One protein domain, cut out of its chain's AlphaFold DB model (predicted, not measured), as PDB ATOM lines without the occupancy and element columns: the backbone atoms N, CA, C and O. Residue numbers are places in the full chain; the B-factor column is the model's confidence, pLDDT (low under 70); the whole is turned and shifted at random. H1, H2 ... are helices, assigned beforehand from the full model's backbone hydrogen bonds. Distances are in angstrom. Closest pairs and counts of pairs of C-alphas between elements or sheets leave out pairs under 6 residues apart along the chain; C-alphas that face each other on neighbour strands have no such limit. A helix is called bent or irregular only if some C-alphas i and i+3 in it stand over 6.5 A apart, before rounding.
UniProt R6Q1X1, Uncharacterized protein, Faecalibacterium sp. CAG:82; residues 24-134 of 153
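What this domain is: This is residues 24 to 134 of the 153 residues of an uncharacterized protein of Faecalibacterium sp. CAG:82 (UniProt R6Q1X1). A long bent helix, H2, makes the long axis, and H5 crosses it near its bend; H4 packs side by side with arm H2b, H3 lies at that end, H1 at the other. The 111 printed residues hold five named helices, H1 to H5, and no named strand: all helix, loose, radius of gyration of the C-alphas 18.7 A, spans 61 by 32 by 17 A.

Where its parts are: H2, residues 37 to 68, was assigned as one helix by its hydrogen bonds but is bent, C-alphas 54 and 57 being 7.4 A apart. Arm H2a, residues 37 to 54, 25.9 A, begins at C-alpha (-11.848, 13.590, 50.706); H2b is residues 57 to 68, 14.7 A. H5, residues 114 to 133, 28.7 A, ends at C-alpha (-0.160, 18.609, 66.898). H1 is residues 24 to 28, H3 77 to 83, H4 99 to 104.

How they stand to each other: H2a, with residues 48 to 54 alone, touches H5, about perpendicular at 78 degrees; the closest C-alphas, Gly 52 and Ala 127, are 3.6 A apart. H2b touches H4 at a shallow tilt of 7 degrees, opposite ways; the closest C-alphas, Ala 62 and Leu 100, are 4.8 A apart. H3 touches no helix. Every O i to N i+4 pair is within hydrogen-bond range in H1, H2a, H3, H4 and H5, and 7 of 8 in H2b.

The domain as a whole: The farthest C-alphas, Ser 29 and Asp 77, are 61.1 A apart. The printed part has no cut; the link H3 to H4 is long. pLDDT is under 70 at residues 24 to 34, 106 and 108 to 112.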
ATOM      1  N   LEU A  24     -18.787  17.885  49.355       57.88
ATOM      2  CA  LEU A  24     -17.750  17.194  48.593       57.88
ATOM      3  C   LEU A  24     -18.226  16.633  47.243       57.88
ATOM      4  O   LEU A  24     -17.461  16.697  46.290       57.88
ATOM      5  N   GLU A  25     -19.449  16.119  47.116       63.22
ATOM      6  CA  GLU A  25     -19.958  15.612  45.831       63.22
ATOM      7  C   GLU A  25     -20.443  16.742  44.917       63.22
ATOM      8  O   GLU A  25     -20.207  16.723  43.707       63.22
ATOM      9  N   ALA A  26     -21.039  17.784  45.503       61.59
ATOM     10  CA  ALA A  26     -21.456  18.979  44.773       61.59
ATOM     11  C   ALA A  26     -20.264  19.726  44.146       61.59
ATOM     12  O   ALA A  26     -20.371  20.213  43.028       61.59
ATOM     13  N   ILE A  27     -19.115  19.791  44.830       58.88
ATOM     14  CA  ILE A  27     -17.892  20.408  44.284       58.88
ATOM     15  C   ILE A  27     -17.065  19.391  43.474       58.88
ATOM     16  O   ILE A  27     -16.480  19.739  42.445       58.88
ATOM     17  N   GLY A  28     -17.033  18.125  43.897       55.41
ATOM     18  CA  GLY A  28     -16.276  17.049  43.248       55.41
ATOM     19  C   GLY A  28     -16.839  16.592  41.900       55.41
ATOM     20  O   GLY A  28     -16.097  16.037  41.100       55.41
ATOM     21  N   SER A  29     -18.117  16.857  41.607       58.94
ATOM     22  CA  SER A  29     -18.718  16.593  40.287       58.94
ATOM     23  C   SER A  29     -18.314  17.607  39.207       58.94
ATOM     24  O   SER A  29     -18.402  17.298  38.021       58.94
ATOM     25  N   VAL A  30     -17.843  18.801  39.598       56.50
ATOM     26  CA  VAL A  30     -17.506  19.916  38.684       56.50
ATOM     27  C   VAL A  30     -15.995  20.168  38.600       56.50
ATOM     28  O   VAL A  30     -15.515  20.857  37.703       56.50
ATOM     29  N   THR A  31     -15.225  19.595  39.524       54.00
ATOM     30  CA  THR A  31     -13.765  19.697  39.562       54.00
ATOM     31  C   THR A  31     -13.162  18.319  39.302       54.00
ATOM     32  O   THR A  31     -13.625  17.319  39.839       54.00
ATOM     33  N   ALA A  32     -12.128  18.238  38.455       56.34
ATOM     34  CA  ALA A  32     -11.302  17.033  38.290       56.34
ATOM     35  C   ALA A  32     -10.884  16.475  39.679       56.34
ATOM     36  O   ALA A  32     -10.915  17.260  40.627       56.34
ATOM     37  N   PRO A  33     -10.457  15.195  39.839       63.66
ATOM     38  CA  PRO A  33     -10.286  14.456  41.120       63.66
ATOM     39  C   PRO A  33      -9.330  15.047  42.195       63.66
ATOM     40  O   PRO A  33      -8.882  14.370  43.115       63.66
ATOM     41  N   VAL A  34      -9.031  16.336  42.107       65.75
ATOM     42  CA  VAL A  34      -8.388  17.237  43.054       65.75
ATOM     43  C   VAL A  34      -9.251  17.514  44.298       65.75
ATOM     44  O   VAL A  34      -8.675  17.734  45.357       65.75
ATOM     45  N   TRP A  35     -10.589  17.447  44.240       76.56
ATOM     46  CA  TRP A  35     -11.471  17.724  45.397       76.56
ATOM     47  C   TRP A  35     -11.981  16.470  46.136       76.56
ATOM     48  O   TRP A  35     -13.070  16.451  46.708       76.56
ATOM     49  N   GLY A  36     -11.190  15.393  46.132       81.25
ATOM     50  CA  GLY A  36     -11.480  14.190  46.918       81.25
ATOM     51  C   GLY A  36     -11.292  14.396  48.429       81.25
ATOM     52  O   GLY A  36     -10.592  15.309  48.872       81.25
ATOM     53  N   ALA A  37     -11.860  13.498  49.240       82.00
ATOM     54  CA  ALA A  37     -11.848  13.590  50.706       82.00
ATOM     55  C   ALA A  37     -10.442  13.753  51.320       82.00
ATOM     56  O   ALA A  37     -10.267  14.514  52.272       82.00
ATOM     57  N   ALA A  38      -9.429  13.080  50.762       85.50
ATOM     58  CA  ALA A  38      -8.044  13.204  51.217       85.50
ATOM     59  C   ALA A  38      -7.493  14.627  51.021       85.50
ATOM     60  O   ALA A  38      -6.884  15.185  51.932       85.50
ATOM     61  N   ASN A  39      -7.764  15.243  49.869       82.62
ATOM     62  CA  ASN A  39      -7.282  16.585  49.551       82.62
ATOM     63  C   ASN A  39      -8.036  17.652  50.349       82.62
ATOM     64  O   ASN A  39      -7.407  18.578  50.852       82.62
ATOM     65  N   VAL A  40      -9.346  17.480  50.558       85.62
ATOM     66  CA  VAL A  40     -10.151  18.353  51.431       85.62
ATOM     67  C   VAL A  40      -9.660  18.286  52.878       85.62
ATOM     68  O   VAL A  40      -9.537  19.316  53.538       85.62
ATOM     69  N   LYS A  41      -9.311  17.091  53.375       87.75
ATOM     70  CA  LYS A  41      -8.724  16.932  54.710       87.75
ATOM     71  C   LYS A  41      -7.386  17.662  54.817       87.75
ATOM     72  O   LYS A  41      -7.213  18.455  55.737       87.75
ATOM     73  N   THR A  42      -6.476  17.435  53.871       88.81
ATOM     74  CA  THR A  42      -5.174  18.117  53.833       88.81
ATOM     75  C   THR A  42      -5.336  19.632  53.764       88.81
ATOM     76  O   THR A  42      -4.701  20.355  54.526       88.81
ATOM     77  N   PHE A  43      -6.227  20.120  52.903       89.06
ATOM     78  CA  PHE A  43      -6.544  21.538  52.784       89.06
ATOM     79  C   PHE A  43      -7.050  22.126  54.108       89.06
ATOM     80  O   PHE A  43      -6.512  23.129  54.573       89.06
ATOM     81  N   ASN A  44      -8.017  21.472  54.761       88.50
ATOM     82  CA  ASN A  44      -8.559  21.918  56.044       88.50
ATOM     83  C   ASN A  44      -7.494  21.934  57.147       88.50
ATOM     84  O   ASN A  44      -7.413  22.901  57.902       88.50
ATOM     85  N   THR A  45      -6.653  20.900  57.229       91.19
ATOM     86  CA  THR A  45      -5.539  20.868  58.184       91.19
ATOM     87  C   THR A  45      -4.568  22.014  57.925       91.19
ATOM     88  O   THR A  45      -4.235  22.736  58.859       91.19
ATOM     89  N   ASN A  46      -4.188  22.255  56.668       90.31
ATOM     90  CA  ASN A  46      -3.296  23.356  56.311       90.31
ATOM     91  C   ASN A  46      -3.895  24.719  56.678       90.31
ATOM     92  O   ASN A  46      -3.191  25.558  57.236       90.31
ATOM     93  N   LEU A  47      -5.191  24.937  56.425       93.00
ATOM     94  CA  LEU A  47      -5.878  26.162  56.839       93.00
ATOM     95  C   LEU A  47      -5.851  26.349  58.359       93.00
ATOM     96  O   LEU A  47      -5.485  27.427  58.829       93.00
ATOM     97  N   ILE A  48      -6.193  25.310  59.127       92.69
ATOM     98  CA  ILE A  48      -6.155  25.356  60.596       92.69
ATOM     99  C   ILE A  48      -4.735  25.657  61.076       92.69
ATOM    100  O   ILE A  48      -4.566  26.489  61.957       92.69
ATOM    101  N   THR A  49      -3.713  25.036  60.488       91.06
ATOM    102  CA  THR A  49      -2.315  25.277  60.858       91.06
ATOM    103  C   THR A  49      -1.867  26.701  60.529       91.06
ATOM    104  O   THR A  49      -1.224  27.336  61.359       91.06
ATOM    105  N   ILE A  50      -2.215  27.240  59.356       93.50
ATOM    106  CA  ILE A  50      -1.873  28.620  58.973       93.50
ATOM    107  C   ILE A  50      -2.523  29.614  59.936       93.50
ATOM    108  O   ILE A  50      -1.841  30.482  60.489       93.50
ATOM    109  N   ILE A  51      -3.830  29.464  60.171       92.06
ATOM    110  CA  ILE A  51      -4.555  30.304  61.123       92.06
ATOM    111  C   ILE A  51      -3.929  30.136  62.507       92.06
ATOM    112  O   ILE A  51      -3.557  31.126  63.125       92.06
ATOM    113  N   GLY A  52      -3.720  28.906  62.969       90.62
ATOM    114  CA  GLY A  52      -3.143  28.628  64.274       90.62
ATOM    115  C   GLY A  52      -1.782  29.279  64.471       90.62
ATOM    116  O   GLY A  52      -1.612  30.016  65.437       90.62
ATOM    117  N   ASN A  53      -0.858  29.117  63.521       90.19
ATOM    118  CA  ASN A  53       0.462  29.754  63.540       90.19
ATOM    119  C   ASN A  53       0.379  31.275  63.723       90.19
ATOM    120  O   ASN A  53       1.154  31.837  64.493       90.19
ATOM    121  N   SER A  54      -0.588  31.943  63.084       91.81
ATOM    122  CA  SER A  54      -0.769  33.396  63.241       91.81
ATOM    123  C   SER A  54      -1.262  33.824  64.635       91.81
ATOM    124  O   SER A  54      -1.120  34.988  65.011       91.81
ATOM    125  N   TYR A  55      -1.792  32.890  65.431       93.50
ATOM    126  CA  TYR A  55      -2.326  33.127  66.776       93.50
ATOM    127  C   TYR A  55      -1.449  32.550  67.898       93.50
ATOM    128  O   TYR A  55      -1.597  32.985  69.041       93.50
ATOM    129  N   VAL A  56      -0.523  31.623  67.606       93.25
ATOM    130  CA  VAL A  56       0.312  30.939  68.617       93.25
ATOM    131  C   VAL A  56       0.996  31.932  69.557       93.25
ATOM    132  O   VAL A  56       0.834  31.818  70.770       93.25
ATOM    133  N   SER A  57       1.696  32.943  69.036       91.88
ATOM    134  CA  SER A  57       2.421  33.906  69.881       91.88
ATOM    135  C   SER A  57       1.491  34.703  70.801       91.88
ATOM    136  O   SER A  57       1.831  34.943  71.958       91.88
ATOM    137  N   LYS A  58       0.294  35.064  70.320       92.44
ATOM    138  CA  LYS A  58      -0.716  35.774  71.120       92.44
ATOM    139  C   LYS A  58      -1.245  34.889  72.240       92.44
ATOM    140  O   LYS A  58      -1.292  35.317  73.390       92.44
ATOM    141  N   VAL A  59      -1.610  33.649  71.906       93.19
ATOM    142  CA  VAL A  59      -2.119  32.677  72.877       93.19
ATOM    143  C   VAL A  59      -1.056  32.380  73.929       93.19
ATOM    144  O   VAL A  59      -1.359  32.461  75.113       93.19
ATOM    145  N   LEU A  60       0.191  32.106  73.537       93.62
ATOM    146  CA  LEU A  60       1.279  31.828  74.479       93.62
ATOM    147  C   LEU A  60       1.592  33.033  75.372       93.62
ATOM    148  O   LEU A  60       1.642  32.878  76.590       93.62
ATOM    149  N   GLY A  61       1.750  34.230  74.799       92.38
ATOM    150  CA  GLY A  61       2.064  35.440  75.563       92.38
ATOM    151  C   GLY A  61       0.979  35.788  76.582       92.38
ATOM    152  O   GLY A  61       1.271  36.051  77.744       92.38
ATOM    153  N   ALA A  62      -0.287  35.698  76.179       92.06
ATOM    154  CA  ALA A  62      -1.419  36.066  77.023       92.06
ATOM    155  C   ALA A  62      -1.874  34.971  78.007       92.06
ATOM    156  O   ALA A  62      -2.746  35.215  78.844       92.06
ATOM    157  N   THR A  63      -1.309  33.761  77.907       92.12
ATOM    158  CA  THR A  63      -1.575  32.644  78.826       92.12
ATOM    159  C   THR A  63      -0.328  32.320  79.645       92.12
ATOM    160  O   THR A  63      -0.216  32.764  80.783       92.12
ATOM    161  N   LEU A  64       0.624  31.585  79.067       93.31
ATOM    162  CA  LEU A  64       1.873  31.182  79.709       93.31
ATOM    163  C   LEU A  64       2.741  32.390  80.048       93.31
ATOM    164  O   LEU A  64       3.276  32.431  81.147       93.31
ATOM    165  N   GLY A  65       2.822  33.396  79.174       92.19
ATOM    166  CA  GLY A  65       3.558  34.628  79.471       92.19
ATOM    167  C   GLY A  65       3.032  35.320  80.731       92.19
ATOM    168  O   GLY A  65       3.814  35.653  81.611       92.19
ATOM    169  N   VAL A  66       1.709  35.434  80.881       91.88
ATOM    170  CA  VAL A  66       1.065  36.017  82.074       91.88
ATOM    171  C   VAL A  66       1.218  35.138  83.321       91.88
ATOM    172  O   VAL A  66       1.373  35.650  84.427       91.88
ATOM    173  N   MET A  67       1.161  33.811  83.174       91.44
ATOM    174  CA  MET A  67       1.347  32.893  84.306       91.44
ATOM    175  C   MET A  67       2.791  32.887  84.807       91.44
ATOM    176  O   MET A  67       3.018  32.928  86.013       91.44
ATOM    177  N   PHE A  68       3.763  32.856  83.895       92.81
ATOM    178  CA  PHE A  68       5.183  32.805  84.235       92.81
ATOM    179  C   PHE A  68       5.799  34.176  84.516       92.81
ATOM    180  O   PHE A  68       6.886  34.228  85.082       92.81
ATOM    181  N   SER A  69       5.120  35.281  84.194       89.38
ATOM    182  CA  SER A  69       5.583  36.619  84.581       89.38
ATOM    183  C   SER A  69       5.428  36.910  86.075       89.38
ATOM    184  O   SER A  69       5.944  37.916  86.549       89.38
ATOM    185  N   GLY A  70       4.675  36.086  86.815       88.56
ATOM    186  CA  GLY A  70       4.304  36.363  88.206       88.56
ATOM    187  C   GLY A  70       3.169  37.385  88.362       88.56
ATOM    188  O   GLY A  70       2.742  37.645  89.482       88.56
ATOM    189  N   ALA A  71       2.635  37.919  87.258       89.06
ATOM    190  CA  ALA A  71       1.530  38.881  87.276       89.06
ATOM    191  C   ALA A  71       0.154  38.214  87.454       89.06
ATOM    192  O   ALA A  71      -0.835  38.863  87.789       89.06
ATOM    193  N   TRP A  72       0.035  36.907  87.203       92.19
ATOM    194  CA  TRP A  72      -1.256  36.235  87.301       92.19
ATOM    195  C   TRP A  72      -1.821  36.251  88.730       92.19
ATOM    196  O   TRP A  72      -1.199  35.795  89.684       92.19
ATOM    197  N   GLY A  73      -3.052  36.746  88.869       90.62
ATOM    198  CA  GLY A  73      -3.770  36.816  90.140       90.62
ATOM    199  C   GLY A  73      -3.338  37.967  91.055       90.62
ATOM    200  O   GLY A  73      -3.940  38.129  92.129       90.62
ATOM    201  N   THR A  74      -2.364  38.777  90.638       89.75
ATOM    202  CA  THR A  74      -1.913  39.967  91.361       89.75
ATOM    203  C   THR A  74      -2.712  41.196  90.934       89.75
ATOM    204  O   THR A  74      -3.382  41.205  89.896       89.75
ATOM    205  N   LYS A  75      -2.699  42.216  91.794       89.69
ATOM    206  CA  LYS A  75      -3.014  43.592  91.415       89.69
ATOM    207  C   LYS A  75      -1.683  44.323  91.406       89.69
ATOM    208  O   LYS A  75      -1.020  44.342  92.441       89.69
ATOM    209  N   ASP A  76      -1.295  44.812  90.247       87.81
ATOM    210  CA  ASP A  76      -0.022  45.474  90.027       87.81
ATOM    211  C   ASP A  76      -0.293  46.619  89.058       87.81
ATOM    212  O   ASP A  76      -0.671  46.375  87.909       87.81
ATOM    213  N   ASP A  77      -0.214  47.846  89.567       90.62
ATOM    214  CA  ASP A  77      -0.588  49.048  88.825       90.62
ATOM    215  C   ASP A  77       0.399  49.310  87.681       90.62
ATOM    216  O   ASP A  77      -0.037  49.656  86.584       90.62
ATOM    217  N   ASP A  78       1.693  49.044  87.892       90.62
ATOM    218  CA  ASP A  78       2.743  49.238  86.887       90.62
ATOM    219  C   ASP A  78       2.564  48.251  85.725       90.62
ATOM    220  O   ASP A  78       2.601  48.625  84.549       90.62
ATOM    221  N   VAL A  79       2.315  46.974  86.039       87.94
ATOM    222  CA  VAL A  79       2.048  45.948  85.019       87.94
ATOM    223  C   VAL A  79       0.709  46.202  84.327       87.94
ATOM    224  O   VAL A  79       0.603  46.034  83.110       87.94
ATOM    225  N   ALA A  80      -0.321  46.603  85.077       88.56
ATOM    226  CA  ALA A  80      -1.622  46.913  84.504       88.56
ATOM    227  C   ALA A  80      -1.531  48.095  83.531       88.56
ATOM    228  O   ALA A  80      -2.051  47.995  82.424       88.56
ATOM    229  N   GLU A  81      -0.818  49.163  83.884       89.56
ATOM    230  CA  GLU A  81      -0.587  50.302  82.997       89.56
ATOM    231  C   GLU A  81       0.211  49.891  81.753       89.56
ATOM    232  O   GLU A  81      -0.227  50.147  80.628       89.56
ATOM    233  N   ALA A  82       1.320  49.167  81.933       88.75
ATOM    234  CA  ALA A  82       2.168  48.717  80.831       88.75
ATOM    235  C   ALA A  82       1.425  47.827  79.819       88.75
ATOM    236  O   ALA A  82       1.751  47.824  78.631       88.75
ATOM    237  N   TRP A  83       0.442  47.047  80.277       87.62
ATOM    238  CA  TRP A  83      -0.318  46.106  79.446       87.62
ATOM    239  C   TRP A  83      -1.716  46.610  79.066       87.62
ATOM    240  O   TRP A  83      -2.470  45.888  78.408       87.62
ATOM    241  N   GLY A  84      -2.073  47.840  79.452       86.62
ATOM    242  CA  GLY A  84      -3.386  48.430  79.181       86.62
ATOM    243  C   GLY A  84      -4.542  47.710  79.886       86.62
ATOM    244  O   GLY A  84      -5.649  47.637  79.351       86.62
ATOM    245  N   TYR A  85      -4.290  47.123  81.056       87.88
ATOM    246  CA  TYR A  85      -5.288  46.469  81.897       87.88
ATOM    247  C   TYR A  85      -5.836  47.420  82.963       87.88
ATOM    248  O   TYR A  85      -5.256  48.447  83.297       87.88
ATOM    249  N   ASP A  86      -6.989  47.059  83.516       87.19
ATOM    250  CA  ASP A  86      -7.603  47.808  84.604       87.19
ATOM    251  C   ASP A  86      -6.858  47.526  85.920       87.19
ATOM    252  O   ASP A  86      -6.832  46.384  86.401       87.19
ATOM    253  N   LYS A  87      -6.269  48.584  86.484       88.94
ATOM    254  CA  LYS A  87      -5.488  48.588  87.731       88.94
ATOM    255  C   LYS A  87      -6.268  48.111  88.961       88.94
ATOM    256  O   LYS A  87      -5.722  47.466  89.853       88.94
ATOM    257  N   ASP A  88      -7.583  48.322  88.995       88.38
ATOM    258  CA  ASP A  88      -8.394  47.969  90.165       88.38
ATOM    259  C   ASP A  88      -8.717  46.466  90.205       88.38
ATOM    260  O   ASP A  88      -9.224  45.924  91.207       88.38
ATOM    261  N   LYS A  89      -8.406  45.754  89.118       88.06
ATOM    262  CA  LYS A  89      -8.699  44.341  88.909       88.06
ATOM    263  C   LYS A  89      -7.428  43.505  88.923       88.06
ATOM    264  O   LYS A  89      -6.341  43.926  88.554       88.06
ATOM    265  N   LYS A  90      -7.599  42.252  89.341       90.00
ATOM    266  CA  LYS A  90      -6.528  41.262  89.251       90.00
ATOM    267  C   LYS A  90      -6.283  40.889  87.796       90.00
ATOM    268  O   LYS A  90      -7.247  40.660  87.058       90.00
ATOM    269  N   ILE A  91      -5.017  40.751  87.422       90.81
ATOM    270  CA  ILE A  91      -4.626  40.259  86.103       90.81
ATOM    271  C   ILE A  91      -4.988  38.777  86.020       90.81
ATOM    272  O   ILE A  91      -4.540  37.951  86.812       90.81
ATOM    273  N   THR A  92      -5.851  38.425  85.074       91.31
ATOM    274  CA  THR A  92      -6.310  37.049  84.888       91.31
ATOM    275  C   THR A  92      -6.314  36.696  83.410       91.31
ATOM    276  O   THR A  92      -6.635  37.532  82.570       91.31
ATOM    277  N   ILE A  93      -6.006  35.438  83.085       91.50
ATOM    278  CA  ILE A  93      -6.037  34.924  81.704       91.50
ATOM    279  C   ILE A  93      -7.455  35.040  81.131       91.50
ATOM    280  O   ILE A  93      -7.684  35.586  80.052       91.50
ATOM    281  N   PHE A  94      -8.422  34.576  81.922       87.94
ATOM    282  CA  PHE A  94      -9.855  34.666  81.677       87.94
ATOM    283  C   PHE A  94     -10.489  35.500  82.796       87.94
ATOM    284  O   PHE A  94     -10.001  35.477  83.924       87.94
ATOM    285  N   GLY A  95     -11.581  36.224  82.547       80.62
ATOM    286  CA  GLY A  95     -12.333  36.885  83.628       80.62
ATOM    287  C   GLY A  95     -12.352  38.411  83.588       80.62
ATOM    288  O   GLY A  95     -13.013  38.950  82.714       80.62
ATOM    289  N   LYS A  96     -11.766  39.102  84.574       73.12
ATOM    290  CA  LYS A  96     -11.962  40.553  84.781       73.12
ATOM    291  C   LYS A  96     -10.956  41.426  84.012       73.12
ATOM    292  O   LYS A  96     -11.386  42.437  83.476       73.12
ATOM    293  N   ASN A  97      -9.699  40.982  83.878       82.69
ATOM    294  CA  ASN A  97      -8.673  41.611  83.020       82.69
ATOM    295  C   ASN A  97      -8.334  40.797  81.759       82.69
ATOM    296  O   ASN A  97      -7.494  41.221  80.980       82.69
ATOM    297  N   LYS A  98      -9.007  39.649  81.566       86.00
ATOM    298  CA  LYS A  98      -9.044  38.801  80.355       86.00
ATOM    299  C   LYS A  98      -7.821  38.918  79.429       86.00
ATOM    300  O   LYS A  98      -7.986  39.225  78.250       86.00
ATOM    301  N   ALA A  99      -6.623  38.628  79.926       89.19
ATOM    302  CA  ALA A  99      -5.394  38.828  79.164       89.19
ATOM    303  C   ALA A  99      -5.446  38.165  77.778       89.19
ATOM    304  O   ALA A  99      -5.085  38.786  76.778       89.19
ATOM    305  N   LEU A 100      -5.999  36.946  77.699       90.50
ATOM    306  CA  LEU A 100      -6.180  36.247  76.429       90.50
ATOM    307  C   LEU A 100      -7.115  37.001  75.479       90.50
ATOM    308  O   LEU A 100      -6.788  37.163  74.311       90.50
ATOM    309  N   TRP A 101      -8.259  37.489  75.959       86.69
ATOM    310  CA  TRP A 101      -9.199  38.210  75.097       86.69
ATOM    311  C   TRP A 101      -8.644  39.552  74.627       86.69
ATOM    312  O   TRP A 101      -8.842  39.888  73.468       86.69
ATOM    313  N   ASN A 102      -7.893  40.262  75.469       86.38
ATOM    314  CA  ASN A 102      -7.247  41.519  75.082       86.38
ATOM    315  C   ASN A 102      -6.162  41.296  74.013       86.38
ATOM    316  O   ASN A 102      -5.988  42.118  73.121       86.38
ATOM    317  N   ALA A 103      -5.453  40.164  74.064       87.44
ATOM    318  CA  ALA A 103      -4.466  39.809  73.045       87.44
ATOM    319  C   ALA A 103      -5.099  39.349  71.720       87.44
ATOM    320  O   ALA A 103      -4.534  39.564  70.642       87.44
ATOM    321  N   LEU A 104      -6.258  38.692  71.792       86.56
ATOM    322  CA  LEU A 104      -7.021  38.262  70.621       86.56
ATOM    323  C   LEU A 104      -7.740  39.443  69.955       86.56
ATOM    324  O   LEU A 104      -7.735  39.548  68.734       86.56
ATOM    325  N   ASP A 105      -8.283  40.369  70.736       81.00
ATOM    326  CA  ASP A 105      -8.999  41.544  70.245       81.00
ATOM    327  C   ASP A 105      -8.348  42.848  70.746       81.00
ATOM    328  O   ASP A 105      -8.855  43.490  71.669       81.00
ATOM    329  N   PRO A 106      -7.209  43.260  70.150       69.12
ATOM    330  CA  PRO A 106      -6.463  44.439  70.595       69.12
ATOM    331  C   PRO A 106      -7.207  45.757  70.335       69.12
ATOM    332  O   PRO A 106      -6.817  46.796  70.859       69.12
ATOM    333  N   ASN A 107      -8.278  45.725  69.535       70.19
ATOM    334  CA  ASN A 107      -9.124  46.889  69.286       70.19
ATOM    335  C   ASN A 107     -10.094  47.159  70.453       70.19
ATOM    336  O   ASN A 107     -10.703  48.229  70.512       70.19
ATOM    337  N   GLY A 108     -10.190  46.239  71.423       64.56
ATOM    338  CA  GLY A 108     -11.027  46.385  72.610       64.56
ATOM    339  C   GLY A 108     -12.516  46.498  72.272       64.56
ATOM    340  O   GLY A 108     -12.979  46.026  71.239       64.56
ATOM    341  N   ASP A 109     -13.291  47.162  73.131       59.38
ATOM    342  CA  ASP A 109     -14.727  47.394  72.900       59.38
ATOM    343  C   ASP A 109     -15.026  48.388  71.755       59.38
ATOM    344  O   ASP A 109     -16.192  48.679  71.479       59.38
ATOM    345  N   LYS A 110     -14.003  48.900  71.050       62.31
ATOM    346  CA  LYS A 110     -14.185  49.717  69.842       62.31
ATOM    347  C   LYS A 110     -14.540  48.806  68.663       62.31
ATOM    348  O   LYS A 110     -13.683  48.350  67.920       62.31
ATOM    349  N   GLU A 111     -15.836  48.552  68.528       61.88
ATOM    350  CA  GLU A 111     -16.523  48.043  67.332       61.88
ATOM    351  C   GLU A 111     -15.903  46.834  66.604       61.88
ATOM    352  O   GLU A 111     -15.978  46.706  65.380       61.88
ATOM    353  N   THR A 112     -15.379  45.845  67.324       64.06
ATOM    354  CA  THR A 112     -15.293  44.490  66.766       64.06
ATOM    355  C   THR A 112     -16.688  43.866  66.760       64.06
ATOM    356  O   THR A 112     -17.225  43.484  67.801       64.06
ATOM    357  N   ASN A 113     -17.291  43.746  65.569       79.19
ATOM    358  CA  ASN A 113     -18.548  43.016  65.369       79.19
ATOM    359  C   ASN A 113     -18.434  41.595  65.971       79.19
ATOM    360  O   ASN A 113     -17.365  40.981  65.926       79.19
ATOM    361  N   GLY A 114     -19.524  41.052  66.522       79.94
ATOM    362  CA  GLY A 114     -19.575  39.711  67.114       79.94
ATOM    363  C   GLY A 114     -19.005  38.604  66.217       79.94
ATOM    364  O   GLY A 114     -18.404  37.663  66.732       79.94
ATOM    365  N   PHE A 115     -19.087  38.750  64.890       84.19
ATOM    366  CA  PHE A 115     -18.422  37.831  63.959       84.19
ATOM    367  C   PHE A 115     -16.888  37.880  64.056       84.19
ATOM    368  O   PHE A 115     -16.244  36.836  64.095       84.19
ATOM    369  N   ASN A 116     -16.288  39.066  64.178       84.38
ATOM    370  CA  ASN A 116     -14.843  39.197  64.366       84.38
ATOM    371  C   ASN A 116     -14.415  38.544  65.683       84.38
ATOM    372  O   ASN A 116     -13.451  37.785  65.695       84.38
ATOM    373  N   LYS A 117     -15.173  38.751  66.770       84.88
ATOM    374  CA  LYS A 117     -14.909  38.100  68.066       84.88
ATOM    375  C   LYS A 117     -14.990  36.573  67.965       84.88
ATOM    376  O   LYS A 117     -14.139  35.874  68.512       84.88
ATOM    377  N   PHE A 118     -15.970  36.056  67.224       87.00
ATOM    378  CA  PHE A 118     -16.077  34.629  66.930       87.00
ATOM    379  C   PHE A 118     -14.853  34.113  66.156       87.00
ATOM    380  O   PHE A 118     -14.240  33.130  66.572       87.00
ATOM    381  N   MET A 119     -14.437  34.808  65.094       89.81
ATOM    382  CA  MET A 119     -13.261  34.435  64.298       89.81
ATOM    383  C   MET A 119     -11.962  34.457  65.114       89.81
ATOM    384  O   MET A 119     -11.135  33.562  64.957       89.81
ATOM    385  N   GLN A 120     -11.800  35.418  66.028       89.25
ATOM    386  CA  GLN A 120     -10.669  35.451  66.961       89.25
ATOM    387  C   GLN A 120     -10.658  34.221  67.884       89.25
ATOM    388  O   GLN A 120      -9.609  33.618  68.110       89.25
ATOM    389  N   GLY A 121     -11.829  33.807  68.382       89.00
ATOM    390  CA  GLY A 121     -11.977  32.584  69.176       89.00
ATOM    391  C   GLY A 121     -11.597  31.324  68.394       89.00
ATOM    392  O   GLY A 121     -10.846  30.488  68.898       89.00
ATOM    393  N   ILE A 122     -12.044  31.214  67.138       91.31
ATOM    394  CA  ILE A 122     -11.636  30.128  66.234       91.31
ATOM    395  C   ILE A 122     -10.123  30.155  65.986       91.31
ATOM    396  O   ILE A 122      -9.483  29.105  66.017       91.31
ATOM    397  N   GLY A 123      -9.526  31.336  65.812       92.12
ATOM    398  CA  GLY A 123      -8.077  31.485  65.670       92.12
ATOM    399  C   GLY A 123      -7.300  31.010  66.900       92.12
ATOM    400  O   GLY A 123      -6.319  30.276  66.771       92.12
ATOM    401  N   ALA A 124      -7.778  31.334  68.103       92.38
ATOM    402  CA  ALA A 124      -7.194  30.840  69.347       92.38
ATOM    403  C   ALA A 124      -7.277  29.308  69.463       92.38
ATOM    404  O   ALA A 124      -6.302  28.663  69.848       92.38
ATOM    405  N   LEU A 125      -8.408  28.705  69.080       91.81
ATOM    406  CA  LEU A 125      -8.559  27.246  69.045       91.81
ATOM    407  C   LEU A 125      -7.631  26.597  68.013       91.81
ATOM    408  O   LEU A 125      -7.023  25.568  68.296       91.81
ATOM    409  N   ALA A 126      -7.471  27.217  66.843       91.94
ATOM    410  CA  ALA A 126      -6.528  26.766  65.827       91.94
ATOM    411  C   ALA A 126      -5.074  26.835  66.327       91.94
ATOM    412  O   ALA A 126      -4.280  25.942  66.028       91.94
ATOM    413  N   ALA A 127      -4.722  27.846  67.132       92.12
ATOM    414  CA  ALA A 127      -3.413  27.924  67.779       92.12
ATOM    415  C   ALA A 127      -3.210  26.799  68.794       92.12
ATOM    416  O   ALA A 127      -2.157  26.169  68.787       92.12
ATOM    417  N   VAL A 128      -4.217  26.495  69.621       91.06
ATOM    418  CA  VAL A 128      -4.166  25.356  70.552       91.06
ATOM    419  C   VAL A 128      -4.010  24.037  69.796       91.06
ATOM    420  O   VAL A 128      -3.162  23.227  70.163       91.06
ATOM    421  N   TYR A 129      -4.773  23.837  68.718       91.44
ATOM    422  CA  TYR A 129      -4.627  22.666  67.854       91.44
ATOM    423  C   TYR A 129      -3.204  22.568  67.302       91.44
ATOM    424  O   TYR A 129      -2.553  21.540  67.453       91.44
ATOM    425  N   THR A 130      -2.694  23.665  66.743       89.69
ATOM    426  CA  THR A 130      -1.351  23.718  66.159       89.69
ATOM    427  C   THR A 130      -0.274  23.426  67.200       89.69
ATOM    428  O   THR A 130       0.634  22.653  66.917       89.69
ATOM    429  N   LEU A 131      -0.389  23.958  68.418       88.62
ATOM    430  CA  LEU A 131       0.512  23.640  69.530       88.62
ATOM    431  C   LEU A 131       0.439  22.166  69.943       88.62
ATOM    432  O   LEU A 131       1.466  21.574  70.255       88.62
ATOM    433  N   GLY A 132      -0.758  21.576  69.944       86.44
ATOM    434  CA  GLY A 132      -0.968  20.182  70.331       86.44
ATOM    435  C   GLY A 132      -0.518  19.162  69.281       86.44
ATOM    436  O   GLY A 132      -0.171  18.040  69.641       86.44
ATOM    437  N   THR A 133      -0.520  19.524  67.996       88.12
ATOM    438  CA  THR A 133      -0.160  18.609  66.898       88.12
ATOM    439  C   THR A 133       1.235  18.835  66.331       88.12
ATOM    440  O   THR A 133       1.742  17.972  65.616       88.12
ATOM    441  N   SER A 134       1.850  19.990  66.590       84.94
ATOM    442  CA  SER A 134       3.188  20.295  66.081       84.94
ATOM    443  C   SER A 134       4.263  19.652  66.946       84.94
ATOM    444  O   SER A 134       4.183  19.639  68.172       84.94
TER     445      SER A 134